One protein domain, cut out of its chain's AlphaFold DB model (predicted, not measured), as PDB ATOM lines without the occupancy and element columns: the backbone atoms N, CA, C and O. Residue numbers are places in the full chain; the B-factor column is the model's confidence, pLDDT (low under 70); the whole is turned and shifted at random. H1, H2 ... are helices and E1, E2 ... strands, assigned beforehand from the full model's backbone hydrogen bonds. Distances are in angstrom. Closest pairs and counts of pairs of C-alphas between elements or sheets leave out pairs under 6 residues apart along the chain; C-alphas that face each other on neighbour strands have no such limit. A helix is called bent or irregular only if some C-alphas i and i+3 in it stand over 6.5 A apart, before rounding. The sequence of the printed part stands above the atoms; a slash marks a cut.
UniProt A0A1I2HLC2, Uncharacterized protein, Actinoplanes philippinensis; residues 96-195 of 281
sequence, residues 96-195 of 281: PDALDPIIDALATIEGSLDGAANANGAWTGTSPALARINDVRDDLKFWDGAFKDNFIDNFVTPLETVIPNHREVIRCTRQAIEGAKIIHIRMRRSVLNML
ATOM      1  N   PRO A  96     -60.159 -44.017 -30.022       92.06
ATOM      2  CA  PRO A  96     -60.201 -43.506 -28.652       92.06
ATOM      3  C   PRO A  96     -59.540 -44.454 -27.649       92.06
ATOM      4  O   PRO A  96     -58.899 -43.981 -26.714       92.06
ATOM      5  N   ASP A  97     -59.638 -45.768 -27.857       94.88
ATOM      6  CA  ASP A  97     -59.039 -46.764 -26.959       94.88
ATOM      7  C   ASP A  97     -57.506 -46.843 -27.099       94.88
ATOM      8  O   ASP A  97     -56.823 -47.346 -26.211       94.88
ATOM      9  N   ALA A  98     -56.916 -46.243 -28.143       92.44
ATOM     10  CA  ALA A  98     -55.462 -46.086 -28.231       92.44
ATOM     11  C   ALA A  98     -54.897 -45.136 -27.155       92.44
ATOM     12  O   ALA A  98     -53.683 -45.106 -26.944       92.44
ATOM     13  N   LEU A  99     -55.754 -44.361 -26.476       91.69
ATOM     14  CA  LEU A  99     -55.366 -43.502 -25.354       91.69
ATOM     15  C   LEU A  99     -55.321 -44.251 -24.012       91.69
ATOM     16  O   LEU A  99     -54.685 -43.752 -23.082       91.69
ATOM     17  N   ASP A 100     -55.929 -45.437 -23.912       94.12
ATOM     18  CA  ASP A 100     -56.036 -46.189 -22.654       94.12
ATOM     19  C   ASP A 100     -54.680 -46.535 -22.036       94.12
ATOM     20  O   ASP A 100     -54.491 -46.236 -20.857       94.12
ATOM     21  N   PRO A 101     -53.669 -47.010 -22.796       94.19
ATOM     22  CA  PRO A 101     -52.356 -47.285 -22.218       94.19
ATOM     23  C   PRO A 101     -51.707 -46.060 -21.559       94.19
ATOM     24  O   PRO A 101     -51.011 -46.191 -20.555       94.19
ATOM     25  N   ILE A 102     -51.927 -44.857 -22.107       89.75
ATOM     26  CA  ILE A 102     -51.371 -43.616 -21.549       89.75
ATOM     27  C   ILE A 102     -52.161 -43.188 -20.308       89.75
ATOM     28  O   ILE A 102     -51.559 -42.754 -19.327       89.75
ATOM     29  N   ILE A 103     -53.489 -43.323 -20.331       91.62
ATOM     30  CA  ILE A 103     -54.353 -43.037 -19.178       91.62
ATOM     31  C   ILE A 103     -53.986 -43.956 -18.006       91.62
ATOM     32  O   ILE A 103     -53.755 -43.461 -16.901       91.62
ATOM     33  N   ASP A 104     -53.834 -45.256 -18.261       93.00
ATOM     34  CA  ASP A 104     -53.458 -46.263 -17.266       93.00
ATOM     35  C   ASP A 104     -52.043 -46.030 -16.720       93.00
ATOM     36  O   ASP A 104     -51.807 -46.115 -15.509       93.00
ATOM     37  N   ALA A 105     -51.091 -45.672 -17.590       91.75
ATOM     38  CA  ALA A 105     -49.737 -45.320 -17.174       91.75
ATOM     39  C   ALA A 105     -49.731 -44.081 -16.266       91.75
ATOM     40  O   ALA A 105     -49.105 -44.100 -15.207       91.75
ATOM     41  N   LEU A 106     -50.459 -43.020 -16.628       89.69
ATOM     42  CA  LEU A 106     -50.564 -41.816 -15.801       89.69
ATOM     43  C   LEU A 106     -51.278 -42.092 -14.478       89.69
ATOM     44  O   LEU A 106     -50.845 -41.571 -13.456       89.69
ATOM     45  N   ALA A 107     -52.317 -42.931 -14.469       91.88
ATOM     46  CA  ALA A 107     -52.992 -43.351 -13.243       91.88
ATOM     47  C   ALA A 107     -52.046 -44.138 -12.320       91.88
ATOM     48  O   ALA A 107     -52.026 -43.918 -11.109       91.88
ATOM     49  N   THR A 108     -51.207 -45.005 -12.893       89.62
ATOM     50  CA  THR A 108     -50.186 -45.757 -12.151       89.62
ATOM     51  C   THR A 108     -49.132 -44.825 -11.551       89.62
ATOM     52  O   THR A 108     -48.802 -44.944 -10.370       89.62
ATOM     53  N   ILE A 109     -48.625 -43.862 -12.332       87.50
ATOM     54  CA  ILE A 109     -47.654 -42.872 -11.843       87.50
ATOM     55  C   ILE A 109     -48.300 -41.990 -10.765       87.50
ATOM     56  O   ILE A 109     -47.693 -41.785  -9.714       87.50
ATOM     57  N   GLU A 110     -49.530 -41.515 -10.976       88.69
ATOM     58  CA  GLU A 110     -50.294 -40.737  -9.992       88.69
ATOM     59  C   GLU A 110     -50.414 -41.492  -8.664       88.69
ATOM     60  O   GLU A 110     -50.110 -40.925  -7.616       88.69
ATOM     61  N   GLY A 111     -50.780 -42.778  -8.709       87.25
ATOM     62  CA  GLY A 111     -50.852 -43.636  -7.526       87.25
ATOM     63  C   GLY A 111     -49.495 -43.848  -6.849       87.25
ATOM     64  O   GLY A 111     -49.412 -43.864  -5.624       87.25
ATOM     65  N   SER A 112     -48.405 -43.941  -7.620       85.38
ATOM     66  CA  SER A 112     -47.049 -44.068  -7.063       85.38
ATOM     67  C   SER A 112     -46.580 -42.817  -6.305       85.38
ATOM     68  O   SER A 112     -45.751 -42.925  -5.400       85.38
ATOM     69  N   LEU A 113     -47.126 -41.649  -6.663       86.06
ATOM     70  CA  LEU A 113     -46.844 -40.350  -6.045       86.06
ATOM     71  C   LEU A 113     -47.874 -39.957  -4.979       86.06
ATOM     72  O   LEU A 113     -47.777 -38.870  -4.409       86.06
ATOM     73  N   ASP A 114     -48.866 -40.806  -4.715       84.94
ATOM     74  CA  ASP A 114     -49.856 -40.551  -3.680       84.94
ATOM     75  C   ASP A 114     -49.198 -40.601  -2.295       84.94
ATOM     76  O   ASP A 114     -48.349 -41.452  -2.014       84.94
ATOM     77  N   GLY A 115     -49.569 -39.665  -1.431       80.69
ATOM     78  CA  GLY A 115     -48.979 -39.472  -0.119       80.69
ATOM     79  C   GLY A 115     -49.175 -38.062   0.419       80.69
ATOM     80  O   GLY A 115     -49.499 -37.132  -0.320       80.69
ATOM     81  N   ALA A 116     -48.976 -37.913   1.724       78.44
ATOM     82  CA  ALA A 116     -49.005 -36.629   2.411       78.44
ATOM     83  C   ALA A 116     -48.100 -36.652   3.647       78.44
ATOM     84  O   ALA A 116     -47.893 -37.702   4.262       78.44
ATOM     85  N   ALA A 117     -47.602 -35.484   4.049       76.12
ATOM     86  CA  ALA A 117     -46.998 -35.319   5.363       76.12
ATOM     87  C   ALA A 117     -48.082 -35.415   6.451       76.12
ATOM     88  O   ALA A 117     -49.145 -34.801   6.343       76.12
ATOM     89  N   ASN A 118     -47.826 -36.199   7.498       80.00
ATOM     90  CA  ASN A 118     -48.706 -36.271   8.662       80.00
ATOM     91  C   ASN A 118     -48.497 -35.062   9.599       80.00
ATOM     92  O   ASN A 118     -47.633 -34.216   9.370       80.00
ATOM     93  N   ALA A 119     -49.264 -34.991  10.692       79.00
ATOM     94  CA  ALA A 119     -49.179 -33.895  11.668       79.00
ATOM     95  C   ALA A 119     -47.786 -33.726  12.316       79.00
ATOM     96  O   ALA A 119     -47.487 -32.660  12.848       79.00
ATOM     97  N   ASN A 120     -46.933 -34.750  12.246       78.31
ATOM     98  CA  ASN A 120     -45.575 -34.740  12.788       78.31
ATOM     99  C   ASN A 120     -44.521 -34.388  11.721       78.31
ATOM    100  O   ASN A 120     -43.325 -34.478  11.992       78.31
ATOM    101  N   GLY A 121     -44.946 -34.036  10.503       70.00
ATOM    102  CA  GLY A 121     -44.055 -33.743   9.380       70.00
ATOM    103  C   GLY A 121     -43.370 -34.976   8.785       70.00
ATOM    104  O   GLY A 121     -42.434 -34.822   8.010       70.00
ATOM    105  N   ALA A 122     -43.805 -36.191   9.139       76.88
ATOM    106  CA  ALA A 122     -43.315 -37.411   8.506       76.88
ATOM    107  C   ALA A 122     -44.130 -37.697   7.242       76.88
ATOM    108  O   ALA A 122     -45.366 -37.680   7.266       76.88
ATOM    109  N   TRP A 123     -43.442 -37.973   6.139       75.44
ATOM    110  CA  TRP A 123     -44.081 -38.265   4.865       75.44
ATOM    111  C   TRP A 123     -44.707 -39.661   4.882       75.44
ATOM    112  O   TRP A 123     -44.024 -40.663   5.085       75.44
ATOM    113  N   THR A 124     -46.010 -39.748   4.636       77.81
ATOM    114  CA  THR A 124     -46.728 -41.013   4.447       77.81
ATOM    115  C   THR A 124     -47.052 -41.162   2.967       77.81
ATOM    116  O   THR A 124     -48.001 -40.569   2.471       77.81
ATOM    117  N   GLY A 125     -46.197 -41.887   2.243       72.25
ATOM    118  CA  GLY A 125     -46.364 -42.171   0.819       72.25
ATOM    119  C   GLY A 125     -46.954 -43.554   0.569       72.25
ATOM    120  O   GLY A 125     -46.703 -44.487   1.326       72.25
ATOM    121  N   THR A 126     -47.688 -43.698  -0.532       73.50
ATOM    122  CA  THR A 126     -48.189 -44.988  -1.036       73.50
ATOM    123  C   THR A 126     -47.041 -45.849  -1.566       73.50
ATOM    124  O   THR A 126     -47.066 -47.072  -1.451       73.50
ATOM    125  N   SER A 127     -45.990 -45.213  -2.096       76.81
ATOM    126  CA  SER A 127     -44.751 -45.889  -2.483       76.81
ATOM    127  C   SER A 127     -43.783 -46.019  -1.296       76.81
ATOM    128  O   SER A 127     -43.423 -44.998  -0.696       76.81
ATOM    129  N   PRO A 128     -43.256 -47.231  -1.010       76.31
ATOM    130  CA  PRO A 128     -42.209 -47.434  -0.006       76.31
ATOM    131  C   PRO A 128     -40.969 -46.575  -0.258       76.31
ATOM    132  O   PRO A 128     -40.324 -46.141   0.687       76.31
ATOM    133  N   ALA A 129     -40.654 -46.280  -1.525       76.38
ATOM    134  CA  ALA A 129     -39.510 -45.447  -1.882       76.38
ATOM    135  C   ALA A 129     -39.669 -43.995  -1.404       76.38
ATOM    136  O   ALA A 129     -38.684 -43.377  -1.014       76.38
ATOM    137  N   LEU A 130     -40.898 -43.469  -1.390       74.31
ATOM    138  CA  LEU A 130     -41.182 -42.123  -0.890       74.31
ATOM    139  C   LEU A 130     -41.182 -42.074   0.641       74.31
ATOM    140  O   LEU A 130     -40.802 -41.063   1.221       74.31
ATOM    141  N   ALA A 131     -41.545 -43.169   1.314       77.81
ATOM    142  CA  ALA A 131     -41.446 -43.258   2.771       77.81
ATOM    143  C   ALA A 131     -39.991 -43.169   3.275       77.81
ATOM    144  O   ALA A 131     -39.770 -42.701   4.391       77.81
ATOM    145  N   ARG A 132     -39.000 -43.507   2.431       82.12
ATOM    146  CA  ARG A 132     -37.562 -43.399   2.753       82.12
ATOM    147  C   ARG A 132     -37.069 -41.966   2.962       82.12
ATOM    148  O   ARG A 132     -35.955 -41.768   3.434       82.12
ATOM    149  N   ILE A 133     -37.879 -40.955   2.642       82.69
ATOM    150  CA  ILE A 133     -37.602 -39.563   3.030       82.69
ATOM    151  C   ILE A 133     -37.497 -39.452   4.559       82.69
ATOM    152  O   ILE A 133     -36.657 -38.712   5.070       82.69
ATOM    153  N   ASN A 134     -38.301 -40.230   5.291       83.69
ATOM    154  CA  ASN A 134     -38.222 -40.285   6.748       83.69
ATOM    155  C   ASN A 134     -36.935 -40.972   7.215       83.69
ATOM    156  O   ASN A 134     -36.320 -40.478   8.152       83.69
ATOM    157  N   ASP A 135     -36.488 -42.029   6.525       87.81
ATOM    158  CA  ASP A 135     -35.218 -42.701   6.832       87.81
ATOM    159  C   ASP A 135     -34.052 -41.707   6.756       87.81
ATOM    160  O   ASP A 135     -33.230 -41.656   7.659       87.81
ATOM    161  N   VAL A 136     -34.020 -40.836   5.737       85.25
ATOM    162  CA  VAL A 136     -32.987 -39.789   5.619       85.25
ATOM    163  C   VAL A 136     -33.047 -38.805   6.794       85.25
ATOM    164  O   VAL A 136     -32.004 -38.400   7.306       85.25
ATOM    165  N   ARG A 137     -34.248 -38.420   7.252       85.38
ATOM    166  CA  ARG A 137     -34.406 -37.567   8.444       85.38
ATOM    167  C   ARG A 137     -33.911 -38.275   9.707       85.38
ATOM    168  O   ARG A 137     -33.273 -37.637  10.542       85.38
ATOM    169  N   ASP A 138     -34.202 -39.564   9.847       89.25
ATOM    170  CA  ASP A 138     -33.803 -40.364  11.002       89.25
ATOM    171  C   ASP A 138     -32.295 -40.650  11.013       89.25
ATOM    172  O   ASP A 138     -31.659 -40.472  12.052       89.25
ATOM    173  N   ASP A 139     -31.692 -40.969   9.868       89.94
ATOM    174  CA  ASP A 139     -30.245 -41.160   9.719       89.94
ATOM    175  C   ASP A 139     -29.470 -39.869  10.034       89.94
ATOM    176  O   ASP A 139     -28.392 -39.899  10.637       89.94
ATOM    177  N   LEU A 140     -30.043 -38.710   9.689       88.94
ATOM    178  CA  LEU A 140     -29.468 -37.399   9.988       88.94
ATOM    179  C   LEU A 140     -29.704 -36.929  11.431       88.94
ATOM    180  O   LEU A 140     -29.067 -35.960  11.840       88.94
ATOM    181  N   LYS A 141     -30.550 -37.581  12.246       87.94
ATOM    182  CA  LYS A 141     -30.789 -37.143  13.643       87.94
ATOM    183  C   LYS A 141     -29.526 -37.124  14.496       87.94
ATOM    184  O   LYS A 141     -29.436 -36.301  15.400       87.94
ATOM    185  N   PHE A 142     -28.574 -38.013  14.216       88.75
ATOM    186  CA  PHE A 142     -27.311 -38.105  14.954       88.75
ATOM    187  C   PHE A 142     -26.281 -37.050  14.530       88.75
ATOM    188  O   PHE A 142     -25.218 -36.952  15.143       88.75
ATOM    189  N   TRP A 143     -26.565 -36.286  13.474       89.50
ATOM    190  CA  TRP A 143     -25.707 -35.210  13.003       89.50
ATOM    191  C   TRP A 143     -26.129 -33.910  13.691       89.50
ATOM    192  O   TRP A 143     -27.317 -33.603  13.791       89.50
ATOM    193  N   ASP A 144     -25.160 -33.121  14.142       88.56
ATOM    194  CA  ASP A 144     -25.414 -31.822  14.767       88.56
ATOM    195  C   ASP A 144     -24.787 -30.681  13.967       88.56
ATOM    196  O   ASP A 144     -23.745 -30.826  13.324       88.56
ATOM    197  N   GLY A 145     -25.442 -29.521  14.031       92.12
ATOM    198  CA  GLY A 145     -24.965 -28.268  13.457       92.12
ATOM    199  C   GLY A 145     -25.572 -27.894  12.104       92.12
ATOM    200  O   GLY A 145     -26.360 -28.619  11.499       92.12
ATOM    201  N   ALA A 146     -25.146 -26.726  11.615       90.50
ATOM    202  CA  ALA A 146     -25.760 -26.016  10.493       90.50
ATOM    203  C   ALA A 146     -25.784 -26.789   9.162       90.50
ATOM    204  O   ALA A 146     -26.556 -26.437   8.274       90.50
ATOM    205  N   PHE A 147     -24.946 -27.815   8.986       87.12
ATOM    206  CA  PHE A 147     -24.997 -28.658   7.791       87.12
ATOM    207  C   PHE A 147     -26.276 -29.502   7.742       87.12
ATOM    208  O   PHE A 147     -26.928 -29.526   6.700       87.12
ATOM    209  N   LYS A 148     -26.656 -30.147   8.859       91.94
ATOM    210  CA  LYS A 148     -27.896 -30.936   8.935       91.94
ATOM    211  C   LYS A 148     -29.089 -30.049   8.609       91.94
ATOM    212  O   LYS A 148     -29.873 -30.387   7.729       91.94
ATOM    213  N   ASP A 149     -29.184 -28.920   9.303       90.25
ATOM    214  CA  ASP A 149     -30.330 -28.021   9.194       90.25
ATOM    215  C   ASP A 149     -30.445 -27.481   7.762       90.25
ATOM    216  O   ASP A 149     -31.496 -27.603   7.143       90.25
ATOM    217  N   ASN A 150     -29.334 -27.041   7.152       91.31
ATOM    218  CA  ASN A 150     -29.342 -26.611   5.750       91.31
ATOM    219  C   ASN A 150     -29.697 -27.737   4.770       91.31
ATOM    220  O   ASN A 150     -30.346 -27.465   3.761       91.31
ATOM    221  N   PHE A 151     -29.261 -28.975   5.007       89.56
ATOM    222  CA  PHE A 151     -29.604 -30.093   4.130       89.56
ATOM    223  C   PHE A 151     -31.094 -30.446   4.234       89.56
ATOM    224  O   PHE A 151     -31.764 -30.600   3.213       89.56
ATOM    225  N   ILE A 152     -31.636 -30.517   5.453       87.88
ATOM    226  CA  ILE A 152     -33.063 -30.773   5.675       87.88
ATOM    227  C   ILE A 152     -33.902 -29.644   5.064       87.88
ATOM    228  O   ILE A 152     -34.794 -29.918   4.261       87.88
ATOM    229  N   ASP A 153     -33.574 -28.387   5.359       88.12
ATOM    230  CA  ASP A 153     -34.370 -27.230   4.947       88.12
ATOM    231  C   ASP A 153     -34.329 -26.975   3.437       88.12
ATOM    232  O   ASP A 153     -35.355 -26.635   2.848       88.12
ATOM    233  N   ASN A 154     -33.171 -27.158   2.788       90.19
ATOM    234  CA  ASN A 154     -33.011 -26.828   1.367       90.19
ATOM    235  C   ASN A 154     -33.196 -28.021   0.418       90.19
ATOM    236  O   ASN A 154     -33.405 -27.799  -0.774       90.19
ATOM    237  N   PHE A 155     -33.125 -29.268   0.901       86.56
ATOM    238  CA  PHE A 155     -33.266 -30.456   0.046       86.56
ATOM    239  C   PHE A 155     -34.424 -31.369   0.449       86.56
ATOM    240  O   PHE A 155     -35.193 -31.770  -0.424       86.56
ATOM    241  N   VAL A 156     -34.588 -31.686   1.735       85.56
ATOM    242  CA  VAL A 156     -35.616 -32.646   2.183       85.56
ATOM    243  C   VAL A 156     -37.005 -32.001   2.210       85.56
ATOM    244  O   VAL A 156     -37.936 -32.514   1.592       85.56
ATOM    245  N   THR A 157     -37.141 -30.838   2.848       83.50
ATOM    246  CA  THR A 157     -38.417 -30.112   2.974       83.50
ATOM    247  C   THR A 157     -39.017 -29.699   1.619       83.50
ATOM    248  O   THR A 157     -40.219 -29.892   1.409       83.50
ATOM    249  N   PRO A 158     -38.247 -29.189   0.633       85.00
ATOM    250  CA  PRO A 158     -38.808 -28.870  -0.678       85.00
ATOM    251  C   PRO A 158     -39.298 -30.111  -1.422       85.00
ATOM    252  O   PRO A 158     -40.294 -30.036  -2.140       85.00
ATOM    253  N   LEU A 159     -38.654 -31.264  -1.231       81.25
ATOM    254  CA  LEU A 159     -39.040 -32.514  -1.881       81.25
ATOM    255  C   LEU A 159     -40.441 -32.979  -1.440       81.25
ATOM    256  O   LEU A 159     -41.226 -33.422  -2.279       81.25
ATOM    257  N   GLU A 160     -40.804 -32.754  -0.172       79.31
ATOM    258  CA  GLU A 160     -42.159 -32.980   0.367       79.31
ATOM    259  C   GLU A 160     -43.223 -32.088  -0.287       79.31
ATOM    260  O   GLU A 160     -44.393 -32.457  -0.333       79.31
ATOM    261  N   THR A 161     -42.829 -30.934  -0.829       81.75
ATOM    262  CA  THR A 161     -43.730 -30.031  -1.563       81.75
ATOM    263  C   THR A 161     -43.768 -30.351  -3.060       81.75
ATOM    264  O   THR A 161     -44.817 -30.262  -3.701       81.75
ATOM    265  N   VAL A 162     -42.633 -30.746  -3.640       84.88
ATOM    266  CA  VAL A 162     -42.503 -31.044  -5.075       84.88
ATOM    267  C   VAL A 162     -43.296 -32.293  -5.467       84.88
ATOM    268  O   VAL A 162     -43.946 -32.287  -6.511       84.88
ATOM    269  N   ILE A 163     -43.299 -33.342  -4.636       84.44
ATOM    270  CA  ILE A 163     -44.014 -34.595  -4.932       84.44
ATOM    271  C   ILE A 163     -45.535 -34.382  -5.099       84.44
ATOM    272  O   ILE A 163     -46.050 -34.756  -6.160       84.44
ATOM    273  N   PRO A 164     -46.264 -33.746  -4.153       82.94
ATOM    274  CA  PRO A 164     -47.674 -33.397  -4.344       82.94
ATOM    275  C   PRO A 164     -47.921 -32.578  -5.610       82.94
ATOM    276  O   PRO A 164     -48.865 -32.846  -6.349       82.94
ATOM    277  N   ASN A 165     -47.054 -31.603  -5.897       84.62
ATOM    278  CA  ASN A 165     -47.199 -30.759  -7.079       84.62
ATOM    279  C   ASN A 165     -47.052 -31.570  -8.376       84.62
ATOM    280  O   ASN A 165     -47.849 -31.402  -9.297       84.62
ATOM    281  N   HIS A 166     -46.080 -32.485  -8.454       88.00
ATOM    282  CA  HIS A 166     -45.927 -33.381  -9.603       88.00
ATOM    283  C   HIS A 166     -47.126 -34.311  -9.771       88.00
ATOM    284  O   HIS A 166     -47.612 -34.479 -10.891       88.00
ATOM    285  N   ARG A 167     -47.644 -34.866  -8.670       88.19
ATOM    286  CA  ARG A 167     -48.872 -35.665  -8.692       88.19
ATOM    287  C   ARG A 167     -50.038 -34.869  -9.277       88.19
ATOM    288  O   ARG A 167     -50.728 -35.374 -10.155       88.19
ATOM    289  N   GLU A 168     -50.240 -33.630  -8.835       86.56
ATOM    290  CA  GLU A 168     -51.323 -32.779  -9.337       86.56
ATOM    291  C   GLU A 168     -51.177 -32.454 -10.828       86.56
ATOM    292  O   GLU A 168     -52.171 -32.458 -11.558       86.56
ATOM    293  N   VAL A 169     -49.950 -32.242 -11.312       90.00
ATOM    294  CA  VAL A 169     -49.684 -32.071 -12.748       90.00
ATOM    295  C   VAL A 169     -50.063 -33.338 -13.518       90.00
ATOM    296  O   VAL A 169     -50.806 -33.248 -14.495       90.00
ATOM    297  N   ILE A 170     -49.630 -34.514 -13.055       89.12
ATOM    298  CA  ILE A 170     -49.950 -35.808 -13.682       89.12
ATOM    299  C   ILE A 170     -51.459 -36.057 -13.692       89.12
ATOM    300  O   ILE A 170     -52.011 -36.424 -14.731       89.12
ATOM    301  N   ARG A 171     -52.146 -35.783 -12.577       90.94
ATOM    302  CA  ARG A 171     -53.605 -35.885 -12.463       90.94
ATOM    303  C   ARG A 171     -54.304 -34.979 -13.476       90.94
ATOM    304  O   ARG A 171     -55.216 -35.425 -14.172       90.94
ATOM    305  N   CYS A 172     -53.870 -33.723 -13.599       89.75
ATOM    306  CA  CYS A 172     -54.402 -32.789 -14.596       89.75
ATOM    307  C   CYS A 172     -54.148 -33.275 -16.033       89.75
ATOM    308  O   CYS A 172     -55.045 -33.197 -16.873       89.75
ATOM    309  N   THR A 173     -52.954 -33.803 -16.325       90.62
ATOM    310  CA  THR A 173     -52.627 -34.371 -17.641       90.62
ATOM    311  C   THR A 173     -53.503 -35.580 -17.966       90.62
ATOM    312  O   THR A 173     -54.068 -35.633 -19.057       90.62
ATOM    313  N   ARG A 174     -53.691 -36.510 -17.019       92.50
ATOM    314  CA  ARG A 174     -54.589 -37.661 -17.188       92.50
ATOM    315  C   ARG A 174     -56.009 -37.206 -17.511       92.50
ATOM    316  O   ARG A 174     -56.562 -37.634 -18.517       92.50
ATOM    317  N   GLN A 175     -56.559 -36.270 -16.734       90.44
ATOM    318  CA  GLN A 175     -57.901 -35.719 -16.966       90.44
ATOM    319  C   GLN A 175     -58.044 -35.044 -18.341       90.44
ATOM    320  O   GLN A 175     -59.098 -35.138 -18.970       90.44
ATOM    321  N   ALA A 176     -56.996 -34.379 -18.837       89.06
ATOM    322  CA  ALA A 176     -57.003 -33.797 -20.177       89.06
ATOM    323  C   ALA A 176     -57.059 -34.873 -21.280       89.06
ATOM    324  O   ALA A 176     -57.802 -34.717 -22.249       89.06
ATOM    325  N   ILE A 177     -56.319 -35.977 -21.120       88.81
ATOM    326  CA  ILE A 177     -56.316 -37.104 -22.070       88.81
ATOM    327  C   ILE A 177     -57.642 -37.872 -22.019       88.81
ATOM    328  O   ILE A 177     -58.204 -38.197 -23.062       88.81
ATOM    329  N   GLU A 178     -58.198 -38.085 -20.828       90.56
ATOM    330  CA  GLU A 178     -59.553 -38.613 -20.635       90.56
ATOM    331  C   GLU A 178     -60.602 -37.751 -21.356       90.56
ATOM    332  O   GLU A 178     -61.465 -38.263 -22.072       90.56
ATOM    333  N   GLY A 179     -60.488 -36.424 -21.242       88.62
ATOM    334  CA  GLY A 179     -61.314 -35.478 -21.990       88.62
ATOM    335  C   GLY A 179     -61.168 -35.634 -23.506       88.62
ATOM    336  O   GLY A 179     -62.174 -35.651 -24.222       88.62
ATOM    337  N   ALA A 180     -59.941 -35.811 -24.003       87.44
ATOM    338  CA  ALA A 180     -59.684 -36.075 -25.418       87.44
ATOM    339  C   ALA A 180     -60.329 -37.394 -25.885       87.44
ATOM    340  O   ALA A 180     -60.963 -37.418 -26.943       87.44
ATOM    341  N   LYS A 181     -60.264 -38.462 -25.076       92.12
ATOM    342  CA  LYS A 181     -60.937 -39.741 -25.361       92.12
ATOM    343  C   LYS A 181     -62.444 -39.550 -25.543       92.12
ATOM    344  O   LYS A 181     -63.009 -39.985 -26.547       92.12
ATOM    345  N   ILE A 182     -63.091 -38.831 -24.624       89.75
ATOM    346  CA  ILE A 182     -64.534 -38.545 -24.690       89.75
ATOM    347  C   ILE A 182     -64.894 -37.772 -25.967       89.75
ATOM    348  O   ILE A 182     -65.898 -38.080 -26.614       89.75
ATOM    349  N   ILE A 183     -64.081 -36.783 -26.354       87.62
ATOM    350  CA  ILE A 183     -64.279 -36.018 -27.593       87.62
ATOM    351  C   ILE A 183     -64.224 -36.948 -28.814       87.62
ATOM    352  O   ILE A 183     -65.111 -36.881 -29.667       87.62
ATOM    353  N   HIS A 184     -63.254 -37.864 -28.878       88.00
ATOM    354  CA  HIS A 184     -63.156 -38.833 -29.974       88.00
ATOM    355  C   HIS A 184     -64.352 -39.797 -30.030       88.00
ATOM    356  O   HIS A 184     -64.893 -40.032 -31.112       88.00
ATOM    357  N   ILE A 185     -64.839 -40.291 -28.886       91.94
ATOM    358  CA  ILE A 185     -66.054 -41.127 -28.825       91.94
ATOM    359  C   ILE A 185     -67.269 -40.363 -29.381       91.94
ATOM    360  O   ILE A 185     -68.033 -40.884 -30.200       91.94
ATOM    361  N   ARG A 186     -67.445 -39.098 -28.978       89.69
ATOM    362  CA  ARG A 186     -68.540 -38.245 -29.472       89.69
ATOM    363  C   ARG A 186     -68.417 -37.955 -30.961       89.69
ATOM    364  O   ARG A 186     -69.422 -38.004 -31.669       89.69
ATOM    365  N   MET A 187     -67.202 -37.710 -31.444       88.56
ATOM    366  CA  MET A 187     -66.919 -37.512 -32.860       88.56
ATOM    367  C   MET A 187     -67.330 -38.739 -33.685       88.56
ATOM    368  O   MET A 187     -68.055 -38.583 -34.666       88.56
ATOM    369  N   ARG A 188     -66.972 -39.956 -33.252       93.75
ATOM    370  CA  ARG A 188     -67.405 -41.205 -33.905       93.75
ATOM    371  C   ARG A 188     -68.927 -41.312 -33.995       93.75
ATOM    372  O   ARG A 188     -69.475 -41.564 -35.070       93.75
ATOM    373  N   ARG A 189     -69.637 -41.029 -32.900       94.12
ATOM    374  CA  ARG A 189     -71.110 -41.000 -32.895       94.12
ATOM    375  C   ARG A 189     -71.675 -39.941 -33.847       94.12
ATOM    376  O   ARG A 189     -72.640 -40.211 -34.559       94.12
ATOM    377  N   SER A 190     -71.073 -38.754 -33.883       88.69
ATOM    378  CA  SER A 190     -71.472 -37.669 -34.786       88.69
ATOM    379  C   SER A 190     -71.325 -38.069 -36.256       88.69
ATOM    380  O   SER A 190     -72.247 -37.856 -37.038       88.69
ATOM    381  N   VAL A 191     -70.230 -38.746 -36.624       91.25
ATOM    382  CA  VAL A 191     -70.005 -39.258 -37.987       91.25
ATOM    383  C   VAL A 191     -71.112 -40.229 -38.410       91.25
ATOM    384  O   VAL A 191     -71.680 -40.082 -39.493       91.25
ATOM    385  N   LEU A 192     -71.469 -41.182 -37.547       94.38
ATOM    386  CA  LEU A 192     -72.552 -42.132 -37.818       94.38
ATOM    387  C   LEU A 192     -73.911 -41.437 -37.991       94.38
ATOM    388  O   LEU A 192     -74.650 -41.758 -38.926       94.38
ATOM    389  N   ASN A 193     -74.216 -40.458 -37.136       90.00
ATOM    390  CA  ASN A 193     -75.443 -39.665 -37.223       90.00
ATOM    391  C   ASN A 193     -75.476 -38.776 -38.474       90.00
ATOM    392  O   ASN A 193     -76.535 -38.601 -39.082       90.00
ATOM    393  N   MET A 194     -74.331 -38.218 -38.872       86.62
ATOM    394  CA  MET A 194     -74.188 -37.413 -40.083       86.62
ATOM    395  C   MET A 194     -74.455 -38.258 -41.329       86.62
ATOM    396  O   MET A 194     -75.210 -37.826 -42.197       86.62
ATOM    397  N   LEU A 195     -73.914 -39.478 -41.388       91.38
ATOM    398  CA  LEU A 195     -74.189 -40.427 -42.468       91.38
ATOM    399  C   LEU A 195     -75.678 -40.792 -42.543       91.38
ATOM    400  O   LEU A 195     -76.268 -40.716 -43.618       91.38
TER     401      LEU A 195
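AT A GLANCE: This is residues 96 to 195 of the 281 residues of an uncharacterized protein of Actinoplanes philippinensis (UniProt A0A1I2HLC2). A long helical hairpin: H1, the small strand hairpin E1 E2 and H2 follow one another in a row, and the long helix H3, bent but nearly straight, folds back beside that row. Residues 141 to 147 stick out at the turn, and residues 189 to 195 of H3 at the other end. The 100 printed residues hold three helices and two strands, in the order H1 E1 E2 H2 H3, mostly helix, with E1 and E2 antiparallel. The whole is extended, a rod of 76 by 22 by 21 A, with a radius of gyration of the C-alphas of 20.7 A.

HOW THE PARTS SIT: H1, residues 96 to 112, touches H3b, residues 157 to 195, which touches H1 with its residues 167 to 185 alone; their closest C-alphas, of Pro 96 and Lys 181, are 5.1 A apart. The two run opposite ways at a shallow tilt of 16 degrees. E1, residues 115 to 117, and E2, residues 123 to 125, form a hairpin, with N 116 and O 124 at 2.9 A. The closest C-alphas of E2 and H2, residues 128 to 142, are those of Gly 125 and Ala 131, 5.4 A. H2 and H3a, residues 146 to 154, are close but not clearly touching, at 6.7 A between C-alphas 140 and 148. Every O i to N i+4 pair is within hydrogen-bond range in H3a, 10 of 13 in H1, 7 of 11 in H2 and 33 of 35 in H3b.

IN THESE COORDINATES: H1 begins at C-alpha 96 (-60.201, -43.506, -28.652), spans 25.3 A and has a kink of 25 degrees near residue 103. It is only just irregular, with C-alphas 98 and 101 6.9 A apart, as is H2, 23.1 A long, with C-alphas 139 and 142 6.7 A apart. H3, residues 146 to 195, was assigned as one helix by its hydrogen bonds but is bent, C-alphas 154 and 157 being 6.5 A apart; its arms stand at 14 degrees. H3a spans 11.7 A; H3b spans 58.7 A and ends at C-alpha 195 (-74.189, -40.427, -42.468).

THE WHOLE: The C-alphas farthest apart, of Asp 144 and Leu 195, are 75.7 A apart. The printed part has no cut, its four links are tight, and no printed residue is under 70 in pLDDT.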